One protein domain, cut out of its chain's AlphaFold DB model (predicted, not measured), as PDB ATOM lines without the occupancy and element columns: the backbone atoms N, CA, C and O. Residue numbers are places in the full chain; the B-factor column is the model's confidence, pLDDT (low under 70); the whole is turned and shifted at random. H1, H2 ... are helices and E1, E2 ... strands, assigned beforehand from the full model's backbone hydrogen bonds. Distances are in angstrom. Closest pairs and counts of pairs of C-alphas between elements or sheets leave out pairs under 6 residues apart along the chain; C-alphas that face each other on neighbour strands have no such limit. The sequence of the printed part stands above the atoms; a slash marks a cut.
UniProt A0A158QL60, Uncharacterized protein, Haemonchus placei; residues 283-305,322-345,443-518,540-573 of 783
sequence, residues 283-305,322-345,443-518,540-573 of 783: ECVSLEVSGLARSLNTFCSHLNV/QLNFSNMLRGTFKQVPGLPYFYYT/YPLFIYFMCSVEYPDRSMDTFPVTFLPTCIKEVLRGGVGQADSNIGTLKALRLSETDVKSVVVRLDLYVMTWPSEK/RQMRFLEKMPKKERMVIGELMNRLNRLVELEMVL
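AT A GLANCE: This is residues 283 to 305, 322 to 345, 443 to 518 and 540 to 573 of the 783 residues of an uncharacterized protein of Haemonchus placei (UniProt A0A158QL60). A strongly twisted antiparallel sheet, with the long strands E4 and E6 side by side in its middle, has the long helix H6 running past it and only grazing it. The short helix H1 fits between one end of E6 and the last turns of H6, H5 packs on the edge strand E1, and H4 lies off the sheet, with residues 482 to 487 sticking out. The 157 printed residues hold six named helices and six named strands in the order E1 H1 H2 E2 E3 E4 E5 H3 H4 E6 H5 H6; the class is mixed, helices and strands. The whole is compact, with a radius of gyration of the C-alphas of 16.8 A and spans of 51 by 37 by 30 A.

IN THESE COORDINATES: E1, residues 283 to 288, begins at C-alpha 283 (-44.644, 52.461, -34.107) and is 17.0 A long. Then come H1, 292 to 299, H2, 325 to 328, E2, 334 to 336, and E3, 339 to 344. E4, 446 to 454, is 26.1 A long, and E5 is 460 to 464. H3 is 472 to 478 and H4 485 to 494. E6, 504 to 513, is 29.1 A long. H5 is 540 to 547; H6, 550 to 573, is 34.3 A long and ends at C-alpha 573 (-22.048, 27.812, -18.081).

HOW THE PARTS SIT: The sheet is branched at E4. E6 lies on one side of E4, with N 454 and O 504 2.8 A apart. On the other side lie E3, with N 343 and O 447 2.8 A apart, and E5, with N 451 and O 463 2.8 A apart; E4 and E5 form a hairpin. E1 is the antiparallel neighbour of E6, N 287 and O 509 being 2.8 A apart. E2 and E3 meet only at a point. H3 is on the sheet at a height of 9.4 A. H1 and H2 only graze the sheet. H1 touches residues 567 to 571 of H6, the closest C-alphas being those of Ser 295 and Met 571, 6.0 A apart, at a shallow tilt of 24 degrees, the same way. H5 is on the sheet, its closest C-alpha pair with E1 being Gln 541 and Val 285, 6.8 A. H4 is not on the sheet. Every O i to N i+4 pair is within hydrogen-bond range in H3, H4, H5 and H6, and 3 of 4 in H1; H2 is too short for such a pair.

THE WHOLE: The C-alphas of Val 305 and Glu 517 are farthest apart, at 53.1 A. Three cuts leave gaps between C-alphas of 27.5 A from 305 to 322, 7.7 A from 345 to 443, and 15.9 A from 518 to 540. Of the links printed whole, none is long. The mean pLDDT of the printed part is 74.3, and 39 residues are under 70, among them 477 to 501.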
ATOM      1  N   GLU A 283     -44.428  52.620 -35.541       81.31
ATOM      2  CA  GLU A 283     -44.644  52.461 -34.107       81.31
ATOM      3  C   GLU A 283     -43.460  51.703 -33.490       81.31
ATOM      4  O   GLU A 283     -43.067  50.647 -33.995       81.31
ATOM      5  N   CYS A 284     -42.888  52.243 -32.407       82.94
ATOM      6  CA  CYS A 284     -41.651  51.753 -31.795       82.94
ATOM      7  C   CYS A 284     -41.819  51.439 -30.297       82.94
ATOM      8  O   CYS A 284     -42.353  52.248 -29.538       82.94
ATOM      9  N   VAL A 285     -41.288  50.297 -29.844       84.12
ATOM     10  CA  VAL A 285     -41.191  49.925 -28.419       84.12
ATOM     11  C   VAL A 285     -39.780  49.465 -28.054       84.12
ATOM     12  O   VAL A 285     -39.104  48.821 -28.853       84.12
ATOM     13  N   SER A 286     -39.356  49.752 -26.822       86.44
ATOM     14  CA  SER A 286     -38.142  49.203 -26.206       86.44
ATOM     15  C   SER A 286     -38.496  48.040 -25.270       86.44
ATOM     16  O   SER A 286     -39.375  48.178 -24.416       86.44
ATOM     17  N   LEU A 287     -37.821  46.895 -25.409       86.12
ATOM     18  CA  LEU A 287     -38.016  45.681 -24.605       86.12
ATOM     19  C   LEU A 287     -36.695  45.256 -23.935       86.12
ATOM     20  O   LEU A 287     -35.783  44.770 -24.603       86.12
ATOM     21  N   GLU A 288     -36.597  45.405 -22.611       86.88
ATOM     22  CA  GLU A 288     -35.375  45.091 -21.851       86.88
ATOM     23  C   GLU A 288     -35.100  43.573 -21.805       86.88
ATOM     24  O   GLU A 288     -35.932  42.771 -21.364       86.88
ATOM     25  N   VAL A 289     -33.897  43.166 -22.224       84.94
ATOM     26  CA  VAL A 289     -33.414  41.782 -22.143       84.94
ATOM     27  C   VAL A 289     -33.094  41.447 -20.687       84.94
ATOM     28  O   VAL A 289     -32.126  41.927 -20.088       84.94
ATOM     29  N   SER A 290     -33.940  40.605 -20.099       80.00
ATOM     30  CA  SER A 290     -34.018  40.435 -18.654       80.00
ATOM     31  C   SER A 290     -32.770  39.778 -18.066       80.00
ATOM     32  O   SER A 290     -32.271  38.762 -18.542       80.00
ATOM     33  N   GLY A 291     -32.282  40.345 -16.961       73.69
ATOM     34  CA  GLY A 291     -31.203  39.758 -16.169       73.69
ATOM     35  C   GLY A 291     -29.784  39.991 -16.695       73.69
ATOM     36  O   GLY A 291     -28.846  39.547 -16.027       73.69
ATOM     37  N   LEU A 292     -29.572  40.707 -17.810       80.88
ATOM     38  CA  LEU A 292     -28.218  40.957 -18.328       80.88
ATOM     39  C   LEU A 292     -27.310  41.650 -17.295       80.88
ATOM     40  O   LEU A 292     -26.185  41.201 -17.097       80.88
ATOM     41  N   ALA A 293     -27.801  42.658 -16.566       75.81
ATOM     42  CA  ALA A 293     -27.032  43.344 -15.518       75.81
ATOM     43  C   ALA A 293     -26.530  42.380 -14.416       75.81
ATOM     44  O   ALA A 293     -25.348  42.367 -14.067       75.81
ATOM     45  N   ARG A 294     -27.408  41.491 -13.922       76.19
ATOM     46  CA  ARG A 294     -27.062  40.414 -12.966       76.19
ATOM     47  C   ARG A 294     -26.033  39.443 -13.555       76.19
ATOM     48  O   ARG A 294     -25.162  38.933 -12.849       76.19
ATOM     49  N   SER A 295     -26.148  39.184 -14.850       75.56
ATOM     50  CA  SER A 295     -25.300  38.240 -15.572       75.56
ATOM     51  C   SER A 295     -23.907  38.820 -15.813       75.56
ATOM     52  O   SER A 295     -22.924  38.141 -15.548       75.56
ATOM     53  N   LEU A 296     -23.784  40.109 -16.141       75.44
ATOM     54  CA  LEU A 296     -22.499  40.809 -16.259       75.44
ATOM     55  C   LEU A 296     -21.705  40.827 -14.943       75.44
ATOM     56  O   LEU A 296     -20.487  40.657 -14.986       75.44
ATOM     57  N   ASN A 297     -22.365  40.903 -13.779       70.69
ATOM     58  CA  ASN A 297     -21.717  40.701 -12.469       70.69
ATOM     59  C   ASN A 297     -21.119  39.286 -12.303       70.69
ATOM     60  O   ASN A 297     -20.136  39.093 -11.586       70.69
ATOM     61  N   THR A 298     -21.688  38.299 -12.996       68.69
ATOM     62  CA  THR A 298     -21.221  36.903 -13.019       68.69
ATOM     63  C   THR A 298     -20.134  36.682 -14.080       68.69
ATOM     64  O   THR A 298     -19.184  35.941 -13.836       68.69
ATOM     65  N   PHE A 299     -20.255  37.332 -15.243       69.06
ATOM     66  CA  PHE A 299     -19.360  37.180 -16.395       69.06
ATOM     67  C   PHE A 299     -18.051  37.970 -16.245       69.06
ATOM     68  O   PHE A 299     -16.975  37.509 -16.629       69.06
ATOM     69  N   CYS A 300     -18.132  39.188 -15.706       70.06
ATOM     70  CA  CYS A 300     -17.047  40.157 -15.752       70.06
ATOM     71  C   CYS A 300     -16.077  39.969 -14.574       70.06
ATOM     72  O   CYS A 300     -16.255  40.533 -13.494       70.06
ATOM     73  N   SER A 301     -14.982  39.236 -14.799       64.94
ATOM     74  CA  SER A 301     -13.921  39.008 -13.801       64.94
ATOM     75  C   SER A 301     -13.309  40.289 -13.211       64.94
ATOM     76  O   SER A 301     -12.695  40.231 -12.152       64.94
ATOM     77  N   HIS A 302     -13.475  41.443 -13.864       63.00
ATOM     78  CA  HIS A 302     -13.023  42.744 -13.360       63.00
ATOM     79  C   HIS A 302     -13.832  43.282 -12.169       63.00
ATOM     80  O   HIS A 302     -13.326  44.138 -11.453       63.00
ATOM     81  N   LEU A 303     -15.062  42.803 -11.956       63.34
ATOM     82  CA  LEU A 303     -15.932  43.248 -10.860       63.34
ATOM     83  C   LEU A 303     -15.628  42.531  -9.537       63.34
ATOM     84  O   LEU A 303     -15.842  43.073  -8.450       63.34
ATOM     85  N   ASN A 304     -15.080  41.319  -9.624       58.97
ATOM     86  CA  ASN A 304     -14.837  40.436  -8.487       58.97
ATOM     87  C   ASN A 304     -13.476  40.734  -7.830       58.97
ATOM     88  O   ASN A 304     -12.533  39.946  -7.895       58.97
ATOM     89  N   VAL A 305     -13.400  41.906  -7.185       53.47
ATOM     90  CA  VAL A 305     -12.208  42.480  -6.515       53.47
ATOM     91  C   VAL A 305     -11.580  41.558  -5.453       53.47
ATOM     92  O   VAL A 305     -10.399  41.689  -5.140       53.47
ATOM     93  N   GLN A 322     -19.373  33.216 -30.692       52.84
ATOM     94  CA  GLN A 322     -20.727  32.625 -30.766       52.84
ATOM     95  C   GLN A 322     -21.924  33.573 -30.557       52.84
ATOM     96  O   GLN A 322     -22.961  33.344 -31.172       52.84
ATOM     97  N   LEU A 323     -21.826  34.647 -29.760       68.81
ATOM     98  CA  LEU A 323     -23.005  35.451 -29.359       68.81
ATOM     99  C   LEU A 323     -23.248  36.707 -30.229       68.81
ATOM    100  O   LEU A 323     -23.548  37.785 -29.714       68.81
ATOM    101  N   ASN A 324     -23.084  36.584 -31.548       77.19
ATOM    102  CA  ASN A 324     -23.372  37.650 -32.516       77.19
ATOM    103  C   ASN A 324     -24.850  37.594 -32.945       77.19
ATOM    104  O   ASN A 324     -25.338  36.530 -33.337       77.19
ATOM    105  N   PHE A 325     -25.555  38.730 -32.924       82.69
ATOM    106  CA  PHE A 325     -26.977  38.795 -33.275       82.69
ATOM    107  C   PHE A 325     -27.259  38.342 -34.718       82.69
ATOM    108  O   PHE A 325     -28.275  37.697 -34.956       82.69
ATOM    109  N   SER A 326     -26.333  38.542 -35.662       77.12
ATOM    110  CA  SER A 326     -26.473  38.019 -37.034       77.12
ATOM    111  C   SER A 326     -26.549  36.484 -37.117       77.12
ATOM    112  O   SER A 326     -27.228  35.961 -38.000       77.12
ATOM    113  N   ASN A 327     -25.930  35.761 -36.174       74.38
ATOM    114  CA  ASN A 327     -26.029  34.301 -36.058       74.38
ATOM    115  C   ASN A 327     -27.281  33.892 -35.263       74.38
ATOM    116  O   ASN A 327     -28.013  32.986 -35.658       74.38
ATOM    117  N   MET A 328     -27.556  34.599 -34.161       73.75
ATOM    118  CA  MET A 328     -28.694  34.340 -33.268       73.75
ATOM    119  C   MET A 328     -30.060  34.574 -33.933       73.75
ATOM    120  O   MET A 328     -31.032  33.924 -33.571       73.75
ATOM    121  N   LEU A 329     -30.153  35.490 -34.901       80.75
ATOM    122  CA  LEU A 329     -31.396  35.819 -35.612       80.75
ATOM    123  C   LEU A 329     -31.553  35.071 -36.948       80.75
ATOM    124  O   LEU A 329     -32.563  35.246 -37.646       80.75
ATOM    125  N   ARG A 330     -30.547  34.280 -37.341       74.00
ATOM    126  CA  ARG A 330     -30.397  33.737 -38.693       74.00
ATOM    127  C   ARG A 330     -31.589  32.858 -39.080       74.00
ATOM    128  O   ARG A 330     -31.967  31.940 -38.369       74.00
ATOM    129  N   GLY A 331     -32.194  33.142 -40.233       70.12
ATOM    130  CA  GLY A 331     -33.384  32.417 -40.702       70.12
ATOM    131  C   GLY A 331     -34.712  32.904 -40.107       70.12
ATOM    132  O   GLY A 331     -35.748  32.291 -40.347       70.12
ATOM    133  N   THR A 332     -34.735  34.008 -39.355       74.38
ATOM    134  CA  THR A 332     -35.989  34.689 -38.958       74.38
ATOM    135  C   THR A 332     -35.907  36.204 -39.057       74.38
ATOM    136  O   THR A 332     -36.908  36.826 -39.392       74.38
ATOM    137  N   PHE A 333     -34.720  36.783 -38.891       85.94
ATOM    138  CA  PHE A 333     -34.423  38.111 -39.411       85.94
ATOM    139  C   PHE A 333     -33.223  38.037 -40.362       85.94
ATOM    140  O   PHE A 333     -32.413  37.105 -40.312       85.94
ATOM    141  N   LYS A 334     -33.114  39.023 -41.250       86.25
ATOM    142  CA  LYS A 334     -31.907  39.332 -42.025       86.25
ATOM    143  C   LYS A 334     -31.390  40.694 -41.588       86.25
ATOM    144  O   LYS A 334     -32.185  41.553 -41.232       86.25
ATOM    145  N   GLN A 335     -30.080  40.897 -41.638       87.50
ATOM    146  CA  GLN A 335     -29.488  42.224 -41.475       87.50
ATOM    147  C   GLN A 335     -29.908  43.122 -42.651       87.50
ATOM    148  O   GLN A 335     -30.019  42.642 -43.784       87.50
ATOM    149  N   VAL A 336     -30.170  44.398 -42.385       86.44
ATOM    150  CA  VAL A 336     -30.512  45.386 -43.417       86.44
ATOM    151  C   VAL A 336     -29.249  45.722 -44.237       86.44
ATOM    152  O   VAL A 336     -28.195  45.950 -43.638       86.44
ATOM    153  N   PRO A 337     -29.301  45.745 -45.586       81.31
ATOM    154  CA  PRO A 337     -28.152  46.121 -46.415       81.31
ATOM    155  C   PRO A 337     -27.584  47.488 -46.016       81.31
ATOM    156  O   PRO A 337     -28.332  48.433 -45.795       81.31
ATOM    157  N   GLY A 338     -26.260  47.585 -45.885       75.75
ATOM    158  CA  GLY A 338     -25.569  48.805 -45.444       75.75
ATOM    159  C   GLY A 338     -25.658  49.116 -43.942       75.75
ATOM    160  O   GLY A 338     -24.753  49.763 -43.422       75.75
ATOM    161  N   LEU A 339     -26.673  48.624 -43.218       81.94
ATOM    162  CA  LEU A 339     -26.957  49.021 -41.832       81.94
ATOM    163  C   LEU A 339     -26.663  47.885 -40.831       81.94
ATOM    164  O   LEU A 339     -27.527  47.046 -40.571       81.94
ATOM    165  N   PRO A 340     -25.473  47.847 -40.198       79.50
ATOM    166  CA  PRO A 340     -25.021  46.676 -39.440       79.50
ATOM    167  C   PRO A 340     -25.820  46.385 -38.157       79.50
ATOM    168  O   PRO A 340     -25.738  45.275 -37.630       79.50
ATOM    169  N   TYR A 341     -26.581  47.356 -37.649       85.56
ATOM    170  CA  TYR A 341     -27.343  47.243 -36.399       85.56
ATOM    171  C   TYR A 341     -28.816  46.871 -36.593       85.56
ATOM    172  O   TYR A 341     -29.439  46.387 -35.648       85.56
ATOM    173  N   PHE A 342     -29.365  47.094 -37.791       87.62
ATOM    174  CA  PHE A 342     -30.777  46.874 -38.091       87.62
ATOM    175  C   PHE A 342     -31.000  45.499 -38.720       87.62
ATOM    176  O   PHE A 342     -30.235  45.047 -39.577       87.62
ATOM    177  N   TYR A 343     -32.091  44.852 -38.327       89.50
ATOM    178  CA  TYR A 343     -32.538  43.575 -38.864       89.50
ATOM    179  C   TYR A 343     -34.029  43.642 -39.213       89.50
ATOM    180  O   TYR A 343     -34.782  44.364 -38.570       89.50
ATOM    181  N   TYR A 344     -34.466  42.880 -40.216       88.69
ATOM    182  CA  TYR A 344     -35.852  42.841 -40.694       88.69
ATOM    183  C   TYR A 344     -36.335  41.399 -40.907       88.69
ATOM    184  O   TYR A 344     -35.539  40.516 -41.243       88.69
ATOM    185  N   THR A 345     -37.633  41.141 -40.746       85.25
ATOM    186  CA  THR A 345     -38.253  39.850 -41.097       85.25
ATOM    187  C   THR A 345     -38.271  39.632 -42.617       85.25
ATOM    188  O   THR A 345     -38.918  40.397 -43.334       85.25
ATOM    189  N   TYR A 443     -45.695  41.856 -42.906       64.19
ATOM    190  CA  TYR A 443     -45.419  42.512 -41.631       64.19
ATOM    191  C   TYR A 443     -43.944  42.967 -41.604       64.19
ATOM    192  O   TYR A 443     -43.050  42.130 -41.417       64.19
ATOM    193  N   PRO A 444     -43.671  44.270 -41.825       73.88
ATOM    194  CA  PRO A 444     -42.336  44.851 -41.839       73.88
ATOM    195  C   PRO A 444     -41.855  45.052 -40.401       73.88
ATOM    196  O   PRO A 444     -41.897  46.146 -39.845       73.88
ATOM    197  N   LEU A 445     -41.434  43.955 -39.779       85.94
ATOM    198  CA  LEU A 445     -40.930  43.945 -38.415       85.94
ATOM    199  C   LEU A 445     -39.427  44.235 -38.445       85.94
ATOM    200  O   LEU A 445     -38.618  43.346 -38.738       85.94
ATOM    201  N   PHE A 446     -39.070  45.482 -38.156       89.69
ATOM    202  CA  PHE A 446     -37.691  45.926 -37.998       89.69
ATOM    203  C   PHE A 446     -37.281  45.840 -36.525       89.69
ATOM    204  O   PHE A 446     -38.064  46.155 -35.630       89.69
ATOM    205  N   ILE A 447     -36.044  45.418 -36.261       91.44
ATOM    206  CA  ILE A 447     -35.468  45.392 -34.915       91.44
ATOM    207  C   ILE A 447     -34.016  45.869 -34.910       91.44
ATOM    208  O   ILE A 447     -33.275  45.667 -35.874       91.44
ATOM    209  N   TYR A 448     -33.586  46.433 -33.785       91.06
ATOM    210  CA  TYR A 448     -32.178  46.670 -33.466       91.06
ATOM    211  C   TYR A 448     -31.960  46.579 -31.951       91.06
ATOM    212  O   TYR A 448     -32.910  46.555 -31.168       91.06
ATOM    213  N   PHE A 449     -30.701  46.486 -31.532       89.75
ATOM    214  CA  PHE A 449     -30.329  46.317 -30.129       89.75
ATOM    215  C   PHE A 449     -29.532  47.523 -29.645       89.75
ATOM    216  O   PHE A 449     -28.514  47.867 -30.248       89.75
ATOM    217  N   MET A 450     -29.963  48.121 -28.537       88.75
ATOM    218  CA  MET A 450     -29.269  49.223 -27.872       88.75
ATOM    219  C   MET A 450     -28.692  48.756 -26.542       88.75
ATOM    220  O   MET A 450     -29.382  48.138 -25.739       88.75
ATOM    221  N   CYS A 451     -27.425  49.069 -26.294       87.88
ATOM    222  CA  CYS A 451     -26.804  48.911 -24.990       87.88
ATOM    223  C   CYS A 451     -26.809  50.267 -24.282       87.88
ATOM    224  O   CYS A 451     -26.314  51.247 -24.836       87.88
ATOM    225  N   SER A 452     -27.334  50.305 -23.060       88.19
ATOM    226  CA  SER A 452     -27.388  51.502 -22.213       88.19
ATOM    227  C   SER A 452     -26.485  51.303 -20.996       88.19
ATOM    228  O   SER A 452     -26.574  50.279 -20.314       88.19
ATOM    229  N   VAL A 453     -25.593  52.258 -20.735       85.69
ATOM    230  CA  VAL A 453     -24.586  52.223 -19.666       85.69
ATOM    231  C   VAL A 453     -24.825  53.394 -18.727       85.69
ATOM    232  O   VAL A 453     -24.613  54.540 -19.104       85.69
ATOM    233  N   GLU A 454     -25.254  53.099 -17.506       85.44
ATOM    234  CA  GLU A 454     -25.485  54.067 -16.435       85.44
ATOM    235  C   GLU A 454     -24.264  54.096 -15.506       85.44
ATOM    236  O   GLU A 454     -23.837  53.065 -14.975       85.44
ATOM    237  N   TYR A 455     -23.676  55.279 -15.346       82.50
ATOM    238  CA  TYR A 455     -22.455  55.513 -14.577       82.50
ATOM    239  C   TYR A 455     -22.751  55.940 -13.124       82.50
ATOM    240  O   TYR A 455     -23.872  56.347 -12.811       82.50
ATOM    241  N   PRO A 456     -21.755  55.916 -12.211       79.75
ATOM    242  CA  PRO A 456     -21.978  56.224 -10.792       79.75
ATOM    243  C   PRO A 456     -22.400  57.677 -10.507       79.75
ATOM    244  O   PRO A 456     -22.943  57.962  -9.442       79.75
ATOM    245  N   ASP A 457     -22.161  58.592 -11.451       79.50
ATOM    246  CA  ASP A 457     -22.625  59.987 -11.432       79.50
ATOM    247  C   ASP A 457     -24.042  60.169 -12.018       79.50
ATOM    248  O   ASP A 457     -24.534  61.295 -12.101       79.50
ATOM    249  N   ARG A 458     -24.705  59.065 -12.395       80.75
ATOM    250  CA  ARG A 458     -25.985  58.988 -13.122       80.75
ATOM    251  C   ARG A 458     -25.966  59.569 -14.538       80.75
ATOM    252  O   ARG A 458     -27.032  59.770 -15.119       80.75
ATOM    253  N   SER A 459     -24.792  59.808 -15.126       82.44
ATOM    254  CA  SER A 459     -24.712  59.977 -16.577       82.44
ATOM    255  C   SER A 459     -25.017  58.644 -17.279       82.44
ATOM    256  O   SER A 459     -24.810  57.569 -16.708       82.44
ATOM    257  N   MET A 460     -25.546  58.705 -18.502       82.75
ATOM    258  CA  MET A 460     -25.919  57.522 -19.279       82.75
ATOM    259  C   MET A 460     -25.418  57.644 -20.719       82.75
ATOM    260  O   MET A 460     -25.696  58.642 -21.380       82.75
ATOM    261  N   ASP A 461     -24.705  56.623 -21.197       81.00
ATOM    262  CA  ASP A 461     -24.338  56.458 -22.607       81.00
ATOM    263  C   ASP A 461     -25.163  55.317 -23.217       81.00
ATOM    264  O   ASP A 461     -25.147  54.200 -22.697       81.00
ATOM    265  N   THR A 462     -25.834  55.566 -24.343       84.12
ATOM    266  CA  THR A 462     -26.686  54.577 -25.026       84.12
ATOM    267  C   THR A 462     -26.311  54.481 -26.506       84.12
ATOM    268  O   THR A 462     -26.303  55.485 -27.216       84.12
ATOM    269  N   PHE A 463     -25.981  53.277 -26.981       85.19
ATOM    270  CA  PHE A 463     -25.425  53.040 -28.322       85.19
ATOM    271  C   PHE A 463     -25.825  51.666 -28.896       85.19
ATOM    272  O   PHE A 463     -26.092  50.737 -28.129       85.19
ATOM    273  N   PRO A 464     -25.865  51.496 -30.230       85.31
ATOM    274  CA  PRO A 464     -26.294  50.244 -30.842       85.31
ATOM    275  C   PRO A 464     -25.217  49.151 -30.764       85.31
ATOM    276  O   PRO A 464     -24.016  49.427 -30.804       85.31
ATOM    277  N   VAL A 465     -25.643  47.889 -30.678       85.31
ATOM    278  CA  VAL A 465     -24.762  46.716 -30.535       85.31
ATOM    279  C   VAL A 465     -25.173  45.553 -31.443       85.31
ATOM    280  O   VAL A 465     -26.341  45.365 -31.766       85.31
ATOM    281  N   THR A 466     -24.192  44.744 -31.852       82.50
ATOM    282  CA  THR A 466     -24.367  43.576 -32.742       82.50
ATOM    283  C   THR A 466     -24.109  42.230 -32.050       82.50
ATOM    284  O   THR A 466     -24.086  41.188 -32.704       82.50
ATOM    285  N   PHE A 467     -23.903  42.225 -30.732       81.94
ATOM    286  CA  PHE A 467     -23.549  41.043 -29.945       81.94
ATOM    287  C   PHE A 467     -24.116  41.125 -28.524       81.94
ATOM    288  O   PHE A 467     -24.307  42.222 -27.995       81.94
ATOM    289  N   LEU A 468     -24.334  39.972 -27.880       80.88
ATOM    290  CA  LEU A 468     -24.720  39.919 -26.468       80.88
ATOM    291  C   LEU A 468     -23.517  40.294 -25.575       80.88
ATOM    292  O   LEU A 468     -22.478  39.631 -25.660       80.88
ATOM    293  N   PRO A 469     -23.610  41.317 -24.703       78.38
ATOM    294  CA  PRO A 469     -22.488  41.725 -23.860       78.38
ATOM    295  C   PRO A 469     -22.023  40.654 -22.862       78.38
ATOM    296  O   PRO A 469     -22.776  40.263 -21.973       78.38
ATOM    297  N   THR A 470     -20.743  40.254 -22.929       75.19
ATOM    298  CA  THR A 470     -20.121  39.382 -21.906       75.19
ATOM    299  C   THR A 470     -19.270  40.144 -20.885       75.19
ATOM    300  O   THR A 470     -18.957  39.623 -19.816       75.19
ATOM    301  N   CYS A 471     -18.906  41.401 -21.160       75.81
ATOM    302  CA  CYS A 471     -18.086  42.205 -20.259       75.81
ATOM    303  C   CYS A 471     -18.331  43.712 -20.400       75.81
ATOM    304  O   CYS A 471     -18.349  44.256 -21.502       75.81
ATOM    305  N   ILE A 472     -18.372  44.419 -19.266       76.12
ATOM    306  CA  ILE A 472     -18.483  45.887 -19.215       76.12
ATOM    307  C   ILE A 472     -17.321  46.577 -19.964       76.12
ATOM    308  O   ILE A 472     -17.541  47.556 -20.667       76.12
ATOM    309  N   LYS A 473     -16.089  46.043 -19.929       72.00
ATOM    310  CA  LYS A 473     -14.967  46.590 -20.726       72.00
ATOM    311  C   LYS A 473     -15.083  46.340 -22.235       72.00
ATOM    312  O   LYS A 473     -14.379  46.997 -22.993       72.00
ATOM    313  N   GLU A 474     -15.916  45.401 -22.684       70.88
ATOM    314  CA  GLU A 474     -16.225  45.240 -24.111       70.88
ATOM    315  C   GLU A 474     -17.283  46.247 -24.543       70.88
ATOM    316  O   GLU A 474     -17.091  46.926 -25.543       70.88
ATOM    317  N   VAL A 475     -18.329  46.413 -23.731       72.69
ATOM    318  CA  VAL A 475     -19.366  47.446 -23.879       72.69
ATOM    319  C   VAL A 475     -18.727  48.836 -23.998       72.69
ATOM    320  O   VAL A 475     -18.883  49.503 -25.016       72.69
ATOM    321  N   LEU A 476     -17.883  49.216 -23.033       70.31
ATOM    322  CA  LEU A 476     -17.158  50.495 -23.011       70.31
ATOM    323  C   LEU A 476     -16.141  50.681 -24.156       70.31
ATOM    324  O   LEU A 476     -15.710  51.803 -24.406       70.31
ATOM    325  N   ARG A 477     -15.722  49.601 -24.830       65.38
ATOM    326  CA  ARG A 477     -14.844  49.661 -26.015       65.38
ATOM    327  C   ARG A 477     -15.623  49.661 -27.330       65.38
ATOM    328  O   ARG A 477     -15.117  50.190 -28.309       65.38
ATOM    329  N   GLY A 478     -16.807  49.048 -27.362       54.31
ATOM    330  CA  GLY A 478     -17.670  48.963 -28.541       54.31
ATOM    331  C   GLY A 478     -18.561  50.189 -28.736       54.31
ATOM    332  O   GLY A 478     -18.860  50.532 -29.873       54.31
ATOM    333  N   GLY A 479     -18.935  50.878 -27.653       50.84
ATOM    334  CA  GLY A 479     -19.762  52.092 -27.705       50.84
ATOM    335  C   GLY A 479     -19.068  53.347 -28.234       50.84
ATOM    336  O   GLY A 479     -19.712  54.380 -28.383       50.84
ATOM    337  N   VAL A 480     -17.767  53.278 -28.529       45.94
ATOM    338  CA  VAL A 480     -17.013  54.369 -29.156       45.94
ATOM    339  C   VAL A 480     -16.702  53.977 -30.598       45.94
ATOM    340  O   VAL A 480     -15.816  53.161 -30.853       45.94
ATOM    341  N   GLY A 481     -17.431  54.570 -31.546       44.12
ATOM    342  CA  GLY A 481     -17.125  54.448 -32.971       44.12
ATOM    343  C   GLY A 481     -15.720  54.970 -33.295       44.12
ATOM    344  O   GLY A 481     -15.193  55.842 -32.604       44.12
ATOM    345  N   GLN A 482     -15.107  54.459 -34.365       41.53
ATOM    346  CA  GLN A 482     -13.683  54.669 -34.688       41.53
ATOM    347  C   GLN A 482     -13.278  56.122 -35.042       41.53
ATOM    348  O   GLN A 482     -12.124  56.349 -35.395       41.53
ATOM    349  N   ALA A 483     -14.191  57.095 -34.951       37.09
ATOM    350  CA  ALA A 483     -13.953  58.498 -35.289       37.09
ATOM    351  C   ALA A 483     -13.182  59.280 -34.201       37.09
ATOM    352  O   ALA A 483     -12.226  59.978 -34.525       37.09
ATOM    353  N   ASP A 484     -13.546  59.135 -32.918       40.34
ATOM    354  CA  ASP A 484     -13.042  59.986 -31.819       40.34
ATOM    355  C   ASP A 484     -12.209  59.217 -30.778       40.34
ATOM    356  O   ASP A 484     -12.559  59.082 -29.597       40.34
ATOM    357  N   SER A 485     -11.032  58.748 -31.205       45.06
ATOM    358  CA  SER A 485     -10.064  58.022 -30.359       45.06
ATOM    359  C   SER A 485      -9.685  58.760 -29.066       45.06
ATOM    360  O   SER A 485      -9.373  58.133 -28.048       45.06
ATOM    361  N   ASN A 486      -9.721  60.093 -29.085       41.53
ATOM    362  CA  ASN A 486      -9.280  60.942 -27.979       41.53
ATOM    363  C   ASN A 486     -10.336  61.052 -26.862       41.53
ATOM    364  O   ASN A 486      -9.985  61.020 -25.681       41.53
ATOM    365  N   ILE A 487     -11.627  61.116 -27.209       46.88
ATOM    366  CA  ILE A 487     -12.721  61.239 -26.227       46.88
ATOM    367  C   ILE A 487     -12.986  59.892 -25.545       46.88
ATOM    368  O   ILE A 487     -13.100  59.835 -24.317       46.88
ATOM    369  N   GLY A 488     -12.996  58.794 -26.313       41.94
ATOM    370  CA  GLY A 488     -13.137  57.442 -25.759       41.94
ATOM    371  C   GLY A 488     -12.036  57.099 -24.752       41.94
ATOM    372  O   GLY A 488     -12.314  56.540 -23.691       41.94
ATOM    373  N   THR A 489     -10.798  57.523 -25.029       46.50
ATOM    374  CA  THR A 489      -9.666  57.355 -24.106       46.50
ATOM    375  C   THR A 489      -9.871  58.139 -22.804       46.50
ATOM    376  O   THR A 489      -9.632  57.596 -21.728       46.50
ATOM    377  N   LEU A 490     -10.386  59.374 -22.857       43.78
ATOM    378  CA  LEU A 490     -10.668  60.179 -21.659       43.78
ATOM    379  C   LEU A 490     -11.811  59.610 -20.797       43.78
ATOM    380  O   LEU A 490     -11.678  59.581 -19.572       43.78
ATOM    381  N   LYS A 491     -12.900  59.104 -21.395       49.88
ATOM    382  CA  LYS A 491     -13.950  58.390 -20.636       49.88
ATOM    383  C   LYS A 491     -13.420  57.083 -20.030       49.88
ATOM    384  O   LYS A 491     -13.634  56.834 -18.846       49.88
ATOM    385  N   ALA A 492     -12.661  56.290 -20.789       47.16
ATOM    386  CA  ALA A 492     -12.053  55.055 -20.287       47.16
ATOM    387  C   ALA A 492     -11.028  55.296 -19.156       47.16
ATOM    388  O   ALA A 492     -10.910  54.461 -18.260       47.16
ATOM    389  N   LEU A 493     -10.327  56.437 -19.155       44.34
ATOM    390  CA  LEU A 493      -9.427  56.837 -18.068       44.34
ATOM    391  C   LEU A 493     -10.182  57.187 -16.777       44.34
ATOM    392  O   LEU A 493      -9.755  56.750 -15.710       44.34
ATOM    393  N   ARG A 494     -11.342  57.860 -16.842       47.88
ATOM    394  CA  ARG A 494     -12.201  58.084 -15.654       47.88
ATOM    395  C   ARG A 494     -12.672  56.769 -15.010       47.88
ATOM    396  O   ARG A 494     -12.858  56.699 -13.798       47.88
ATOM    397  N   LEU A 495     -12.794  55.704 -15.804       51.94
ATOM    398  CA  LEU A 495     -13.105  54.335 -15.355       51.94
ATOM    399  C   LEU A 495     -11.885  53.545 -14.842       51.94
ATOM    400  O   LEU A 495     -12.008  52.365 -14.516       51.94
ATOM    401  N   SER A 496     -10.715  54.185 -14.736       50.69
ATOM    402  CA  SER A 496      -9.602  53.698 -13.905       50.69
ATOM    403  C   SER A 496      -9.625  54.262 -12.475       50.69
ATOM    404  O   SER A 496      -8.985  53.688 -11.597       50.69
ATOM    405  N   GLU A 497     -10.402  55.325 -12.227       47.06
ATOM    406  CA  GLU A 497     -10.581  55.960 -10.911       47.06
ATOM    407  C   GLU A 497     -11.940  55.635 -10.260       47.06
ATOM    408  O   GLU A 497     -12.075  55.725  -9.041       47.06
ATOM    409  N   THR A 498     -12.950  55.239 -11.045       53.72
ATOM    410  CA  THR A 498     -14.292  54.873 -10.551       53.72
ATOM    411  C   THR A 498     -14.465  53.357 -10.416       53.72
ATOM    412  O   THR A 498     -13.975  52.586 -11.243       53.72
ATOM    413  N   ASP A 499     -15.163  52.909  -9.364       65.69
ATOM    414  CA  ASP A 499     -15.416  51.479  -9.138       65.69
ATOM    415  C   ASP A 499     -16.379  50.934 -10.204       65.69
ATOM    416  O   ASP A 499     -17.540  51.326 -10.290       65.69
ATOM    417  N   VAL A 500     -15.900  49.986 -11.010       67.62
ATOM    418  CA  VAL A 500     -16.675  49.378 -12.101       67.62
ATOM    419  C   VAL A 500     -17.924  48.645 -11.568       67.62
ATOM    420  O   VAL A 500     -18.869  48.436 -12.324       67.62
ATOM    421  N   LYS A 501     -17.981  48.303 -10.269       67.44
ATOM    422  CA  LYS A 501     -19.164  47.712  -9.609       67.44
ATOM    423  C   LYS A 501     -20.395  48.617  -9.560       67.44
ATOM    424  O   LYS A 501     -21.491  48.092  -9.392       67.44
ATOM    425  N   SER A 502     -20.239  49.938  -9.660       75.06
ATOM    426  CA  SER A 502     -21.364  50.886  -9.677       75.06
ATOM    427  C   SER A 502     -21.779  51.316 -11.091       75.06
ATOM    428  O   SER A 502     -22.589  52.228 -11.231       75.06
ATOM    429  N   VAL A 503     -21.278  50.637 -12.131       77.94
ATOM    430  CA  VAL A 503     -21.769  50.767 -13.512       77.94
ATOM    431  C   VAL A 503     -22.898  49.762 -13.750       77.94
ATOM    432  O   VAL A 503     -22.694  48.554 -13.612       77.94
ATOM    433  N   VAL A 504     -24.075  50.240 -14.158       82.56
ATOM    434  CA  VAL A 504     -25.207  49.386 -14.555       82.56
ATOM    435  C   VAL A 504     -25.284  49.334 -16.079       82.56
ATOM    436  O   VAL A 504     -25.191  50.357 -16.749       82.56
ATOM    437  N   VAL A 505     -25.454  48.135 -16.639       83.56
ATOM    438  CA  VAL A 505     -25.560  47.921 -18.089       83.56
ATOM    439  C   VAL A 505     -26.872  47.216 -18.410       83.56
ATOM    440  O   VAL A 505     -27.148  46.147 -17.859       83.56
ATOM    441  N   ARG A 506     -27.650  47.805 -19.318       87.69
ATOM    442  CA  ARG A 506     -28.931  47.289 -19.823       87.69
ATOM    443  C   ARG A 506     -28.826  47.041 -21.329       87.69
ATOM    444  O   ARG A 506     -27.989  47.646 -22.001       87.69
ATOM    445  N   LEU A 507     -29.647  46.131 -21.842       88.44
ATOM    446  CA  LEU A 507     -29.734  45.806 -23.265       88.44
ATOM    447  C   LEU A 507     -31.199  45.799 -23.664       88.44
ATOM    448  O   LEU A 507     -31.975  45.000 -23.148       88.44
ATOM    449  N   ASP A 508     -31.532  46.652 -24.614       89.56
ATOM    450  CA  ASP A 508     -32.891  46.922 -25.038       89.56
ATOM    451  C   ASP A 508     -33.068  46.464 -26.489       89.56
ATOM    452  O   ASP A 508     -32.343  46.903 -27.388       89.56
ATOM    453  N   LEU A 509     -34.027  45.566 -26.722       90.50
ATOM    454  CA  LEU A 509     -34.514  45.238 -28.056       90.50
ATOM    455  C   LEU A 509     -35.516  46.317 -28.471       90.50
ATOM    456  O   LEU A 509     -36.622  46.376 -27.934       90.50
ATOM    457  N   TYR A 510     -35.137  47.142 -29.438       90.06
ATOM    458  CA  TYR A 510     -36.056  48.066 -30.086       90.06
ATOM    459  C   TYR A 510     -36.803  47.322 -31.193       90.06
ATOM    460  O   TYR A 510     -36.186  46.632 -32.010       90.06
ATOM    461  N   VAL A 511     -38.128  47.443 -31.196       88.56
ATOM    462  CA  VAL A 511     -39.030  46.814 -32.166       88.56
ATOM    463  C   VAL A 511     -39.845  47.896 -32.852       88.56
ATOM    464  O   VAL A 511     -40.569  48.631 -32.185       88.56
ATOM    465  N   MET A 512     -39.741  47.947 -34.176       88.31
ATOM    466  CA  MET A 512     -40.430  48.882 -35.060       88.31
ATOM    467  C   MET A 512     -41.332  48.112 -36.028       88.31
ATOM    468  O   MET A 512     -40.942  47.080 -36.579       88.31
ATOM    469  N   THR A 513     -42.553  48.602 -36.222       84.75
ATOM    470  CA  THR A 513     -43.590  47.952 -37.039       84.75
ATOM    471  C   THR A 513     -44.519  48.997 -37.668       84.75
ATOM    472  O   THR A 513     -44.388  50.190 -37.386       84.75
ATOM    473  N   TRP A 514     -45.466  48.553 -38.505       77.56
ATOM    474  CA  TRP A 514     -46.568  49.377 -39.021       77.56
ATOM    475  C   TRP A 514     -47.149  50.315 -37.943       77.56
ATOM    476  O   TRP A 514     -47.391  49.837 -36.831       77.56
ATOM    477  N   PRO A 515     -47.458  51.588 -38.267       70.25
ATOM    478  CA  PRO A 515     -48.287  52.414 -37.394       70.25
ATOM    479  C   PRO A 515     -49.638  51.720 -37.182       70.25
ATOM    480  O   PRO A 515     -50.231  51.186 -38.128       70.25
ATOM    481  N   SER A 516     -50.112  51.675 -35.938       64.88
ATOM    482  CA  SER A 516     -51.312  50.927 -35.591       64.88
ATOM    483  C   SER A 516     -52.557  51.620 -36.126       64.88
ATOM    484  O   SER A 516     -52.700  52.845 -36.085       64.88
ATOM    485  N   GLU A 517     -53.513  50.818 -36.584       60.91
ATOM    486  CA  GLU A 517     -54.847  51.306 -36.905       60.91
ATOM    487  C   GLU A 517     -55.557  51.676 -35.600       60.91
ATOM    488  O   GLU A 517     -56.244  50.854 -34.992       60.91
ATOM    489  N   LYS A 518     -55.380  52.934 -35.164       52.84
ATOM    490  CA  LYS A 518     -56.162  53.567 -34.091       52.84
ATOM    491  C   LYS A 518     -57.635  53.234 -34.338       52.84
ATOM    492  O   LYS A 518     -58.211  53.705 -35.320       52.84
ATOM    493  N   ARG A 540     -46.723  50.231 -20.284       68.44
ATOM    494  CA  ARG A 540     -46.627  50.757 -21.659       68.44
ATOM    495  C   ARG A 540     -46.159  49.669 -22.641       68.44
ATOM    496  O   ARG A 540     -46.803  49.459 -23.667       68.44
ATOM    497  N   GLN A 541     -45.128  48.896 -22.278       72.69
ATOM    498  CA  GLN A 541     -44.675  47.713 -23.029       72.69
ATOM    499  C   GLN A 541     -45.802  46.687 -23.237       72.69
ATOM    500  O   GLN A 541     -46.021  46.241 -24.361       72.69
ATOM    501  N   MET A 542     -46.541  46.325 -22.181       71.56
ATOM    502  CA  MET A 542     -47.629  45.343 -22.278       71.56
ATOM    503  C   MET A 542     -48.764  45.820 -23.190       71.56
ATOM    504  O   MET A 542     -49.156  45.073 -24.086       71.56
ATOM    505  N   ARG A 543     -49.230  47.072 -23.048       74.88
ATOM    506  CA  ARG A 543     -50.243  47.653 -23.952       74.88
ATOM    507  C   ARG A 543     -49.778  47.648 -25.409       74.88
ATOM    508  O   ARG A 543     -50.574  47.370 -26.300       74.88
ATOM    509  N   PHE A 544     -48.496  47.912 -25.666       72.94
ATOM    510  CA  PHE A 544     -47.940  47.863 -27.019       72.94
ATOM    511  C   PHE A 544     -47.917  46.441 -27.596       72.94
ATOM    512  O   PHE A 544     -48.416  46.206 -28.698       72.94
ATOM    513  N   LEU A 545     -47.406  45.465 -26.833       74.50
ATOM    514  CA  LEU A 545     -47.453  44.051 -27.216       74.50
ATOM    515  C   LEU A 545     -48.901  43.591 -27.462       74.50
ATOM    516  O   LEU A 545     -49.133  42.743 -28.322       74.50
ATOM    517  N   GLU A 546     -49.878  44.152 -26.745       76.25
ATOM    518  CA  GLU A 546     -51.306  43.883 -26.922       76.25
ATOM    519  C   GLU A 546     -51.945  44.569 -28.139       76.25
ATOM    520  O   GLU A 546     -52.868  43.982 -28.716       76.25
ATOM    521  N   LYS A 547     -51.429  45.724 -28.580       74.69
ATOM    522  CA  LYS A 547     -51.824  46.403 -29.829       74.69
ATOM    523  C   LYS A 547     -51.208  45.745 -31.079       74.69
ATOM    524  O   LYS A 547     -51.892  45.649 -32.094       74.69
ATOM    525  N   MET A 548     -49.980  45.216 -31.011       74.44
ATOM    526  CA  MET A 548     -49.329  44.546 -32.156       74.44
ATOM    527  C   MET A 548     -50.118  43.331 -32.690       74.44
ATOM    528  O   MET A 548     -50.657  42.554 -31.887       74.44
ATOM    529  N   PRO A 549     -50.132  43.067 -34.014       75.00
ATOM    530  CA  PRO A 549     -50.861  41.930 -34.561       75.00
ATOM    531  C   PRO A 549     -50.216  40.580 -34.179       75.00
ATOM    532  O   PRO A 549     -49.137  40.488 -33.582       75.00
ATOM    533  N   LYS A 550     -50.962  39.491 -34.399       73.44
ATOM    534  CA  LYS A 550     -50.714  38.215 -33.703       73.44
ATOM    535  C   LYS A 550     -49.451  37.472 -34.158       73.44
ATOM    536  O   LYS A 550     -48.920  36.705 -33.359       73.44
ATOM    537  N   LYS A 551     -48.973  37.651 -35.396       74.44
ATOM    538  CA  LYS A 551     -47.785  36.932 -35.907       74.44
ATOM    539  C   LYS A 551     -46.507  37.569 -35.353       74.44
ATOM    540  O   LYS A 551     -45.627  36.886 -34.843       74.44
ATOM    541  N   GLU A 552     -46.477  38.887 -35.393       77.44
ATOM    542  CA  GLU A 552     -45.458  39.825 -34.944       77.44
ATOM    543  C   GLU A 552     -45.230  39.665 -33.439       77.44
ATOM    544  O   GLU A 552     -44.119  39.367 -33.002       77.44
ATOM    545  N   ARG A 553     -46.317  39.706 -32.655       81.19
ATOM    546  CA  ARG A 553     -46.303  39.439 -31.209       81.19
ATOM    547  C   ARG A 553     -45.729  38.057 -30.869       81.19
ATOM    548  O   ARG A 553     -44.987  37.933 -29.898       81.19
ATOM    549  N   MET A 554     -46.036  37.025 -31.663       79.81
ATOM    550  CA  MET A 554     -45.461  35.685 -31.479       79.81
ATOM    551  C   MET A 554     -43.964  35.638 -31.818       79.81
ATOM    552  O   MET A 554     -43.208  35.024 -31.070       79.81
ATOM    553  N   VAL A 555     -43.520  36.296 -32.896       82.00
ATOM    554  CA  VAL A 555     -42.094  36.374 -33.273       82.00
ATOM    555  C   VAL A 555     -41.278  37.105 -32.203       82.00
ATOM    556  O   VAL A 555     -40.240  36.599 -31.782       82.00
ATOM    557  N   ILE A 556     -41.758  38.257 -31.725       84.94
ATOM    558  CA  ILE A 556     -41.081  39.049 -30.688       84.94
ATOM    559  C   ILE A 556     -41.094  38.339 -29.331       84.94
ATOM    560  O   ILE A 556     -40.060  38.281 -28.667       84.94
ATOM    561  N   GLY A 557     -42.220  37.737 -28.936       82.94
ATOM    562  CA  GLY A 557     -42.303  36.949 -27.703       82.94
ATOM    563  C   GLY A 557     -41.335  35.762 -27.702       82.94
ATOM    564  O   GLY A 557     -40.631  35.539 -26.720       82.94
ATOM    565  N   GLU A 558     -41.235  35.037 -28.820       81.56
ATOM    566  CA  GLU A 558     -40.288  33.928 -28.973       81.56
ATOM    567  C   GLU A 558     -38.826  34.403 -28.981       81.56
ATOM    568  O   GLU A 558     -37.974  33.782 -28.343       81.56
ATOM    569  N   LEU A 559     -38.526  35.533 -29.634       84.56
ATOM    570  CA  LEU A 559     -37.194  36.143 -29.609       84.56
ATOM    571  C   LEU A 559     -36.781  36.532 -28.180       84.56
ATOM    572  O   LEU A 559     -35.708  36.127 -27.732       84.56
ATOM    573  N   MET A 560     -37.637  37.241 -27.437       85.12
ATOM    574  CA  MET A 560     -37.357  37.632 -26.049       85.12
ATOM    575  C   MET A 560     -37.208  36.417 -25.124       85.12
ATOM    576  O   MET A 560     -36.266  36.361 -24.334       85.12
ATOM    577  N   ASN A 561     -38.059  35.396 -25.271       81.81
ATOM    578  CA  ASN A 561     -37.928  34.138 -24.530       81.81
ATOM    579  C   ASN A 561     -36.570  33.457 -24.775       81.81
ATOM    580  O   ASN A 561     -35.975  32.916 -23.841       81.81
ATOM    581  N   ARG A 562     -36.053  33.489 -26.011       78.25
ATOM    582  CA  ARG A 562     -34.750  32.895 -26.352       78.25
ATOM    583  C   ARG A 562     -33.559  33.736 -25.918       78.25
ATOM    584  O   ARG A 562     -32.580  33.159 -25.456       78.25
ATOM    585  N   LEU A 563     -33.642  35.063 -26.009       82.06
ATOM    586  CA  LEU A 563     -32.626  35.965 -25.457       82.06
ATOM    587  C   LEU A 563     -32.485  35.753 -23.944       82.06
ATOM    588  O   LEU A 563     -31.374  35.563 -23.455       82.06
ATOM    589  N   ASN A 564     -33.607  35.661 -23.225       83.06
ATOM    590  CA  ASN A 564     -33.618  35.369 -21.791       83.06
ATOM    591  C   ASN A 564     -33.060  33.959 -21.485       83.06
ATOM    592  O   ASN A 564     -32.166  33.840 -20.648       83.06
ATOM    593  N   ARG A 565     -33.486  32.900 -22.206       80.12
ATOM    594  CA  ARG A 565     -32.905  31.540 -22.064       80.12
ATOM    595  C   ARG A 565     -31.394  31.515 -22.304       80.12
ATOM    596  O   ARG A 565     -30.691  30.791 -21.604       80.12
ATOM    597  N   LEU A 566     -30.893  32.278 -23.277       80.12
ATOM    598  CA  LEU A 566     -29.463  32.368 -23.575       80.12
ATOM    599  C   LEU A 566     -28.698  33.069 -22.445       80.12
ATOM    600  O   LEU A 566     -27.672  32.559 -22.012       80.12
ATOM    601  N   VAL A 567     -29.211  34.186 -21.920       81.75
ATOM    602  CA  VAL A 567     -28.614  34.876 -20.760       81.75
ATOM    603  C   VAL A 567     -28.554  33.950 -19.533       81.75
ATOM    604  O   VAL A 567     -27.541  33.922 -18.834       81.75
ATOM    605  N   GLU A 568     -29.586  33.133 -19.300       82.50
ATOM    606  CA  GLU A 568     -29.584  32.117 -18.235       82.50
ATOM    607  C   GLU A 568     -28.615  30.952 -18.507       82.50
ATOM    608  O   GLU A 568     -27.914  30.523 -17.587       82.50
ATOM    609  N   LEU A 569     -28.511  30.481 -19.756       82.00
ATOM    610  CA  LEU A 569     -27.539  29.460 -20.159       82.00
ATOM    611  C   LEU A 569     -26.105  29.947 -19.920       82.00
ATOM    612  O   LEU A 569     -25.316  29.247 -19.291       82.00
ATOM    613  N   GLU A 570     -25.780  31.168 -20.347       80.25
ATOM    614  CA  GLU A 570     -24.473  31.784 -20.113       80.25
ATOM    615  C   GLU A 570     -24.164  31.924 -18.614       80.25
ATOM    616  O   GLU A 570     -23.034  31.665 -18.201       80.25
ATOM    617  N   MET A 571     -25.148  32.261 -17.765       80.44
ATOM    618  CA  MET A 571     -24.957  32.258 -16.304       80.44
ATOM    619  C   MET A 571     -24.586  30.867 -15.771       80.44
ATOM    620  O   MET A 571     -23.653  30.749 -14.973       80.44
ATOM    621  N   VAL A 572     -25.295  29.824 -16.211       84.19
ATOM    622  CA  VAL A 572     -25.066  28.431 -15.787       84.19
ATOM    623  C   VAL A 572     -23.716  27.906 -16.278       84.19
ATOM    624  O   VAL A 572     -22.986  27.271 -15.515       84.19
ATOM    625  N   LEU A 573     -23.341  28.199 -17.522       81.62
ATOM    626  CA  LEU A 573     -22.048  27.812 -18.081       81.62
ATOM    627  C   LEU A 573     -20.897  28.571 -17.405       81.62
ATOM    628  O   LEU A 573     -19.895  27.955 -17.055       81.62
TER     629      LEU A 573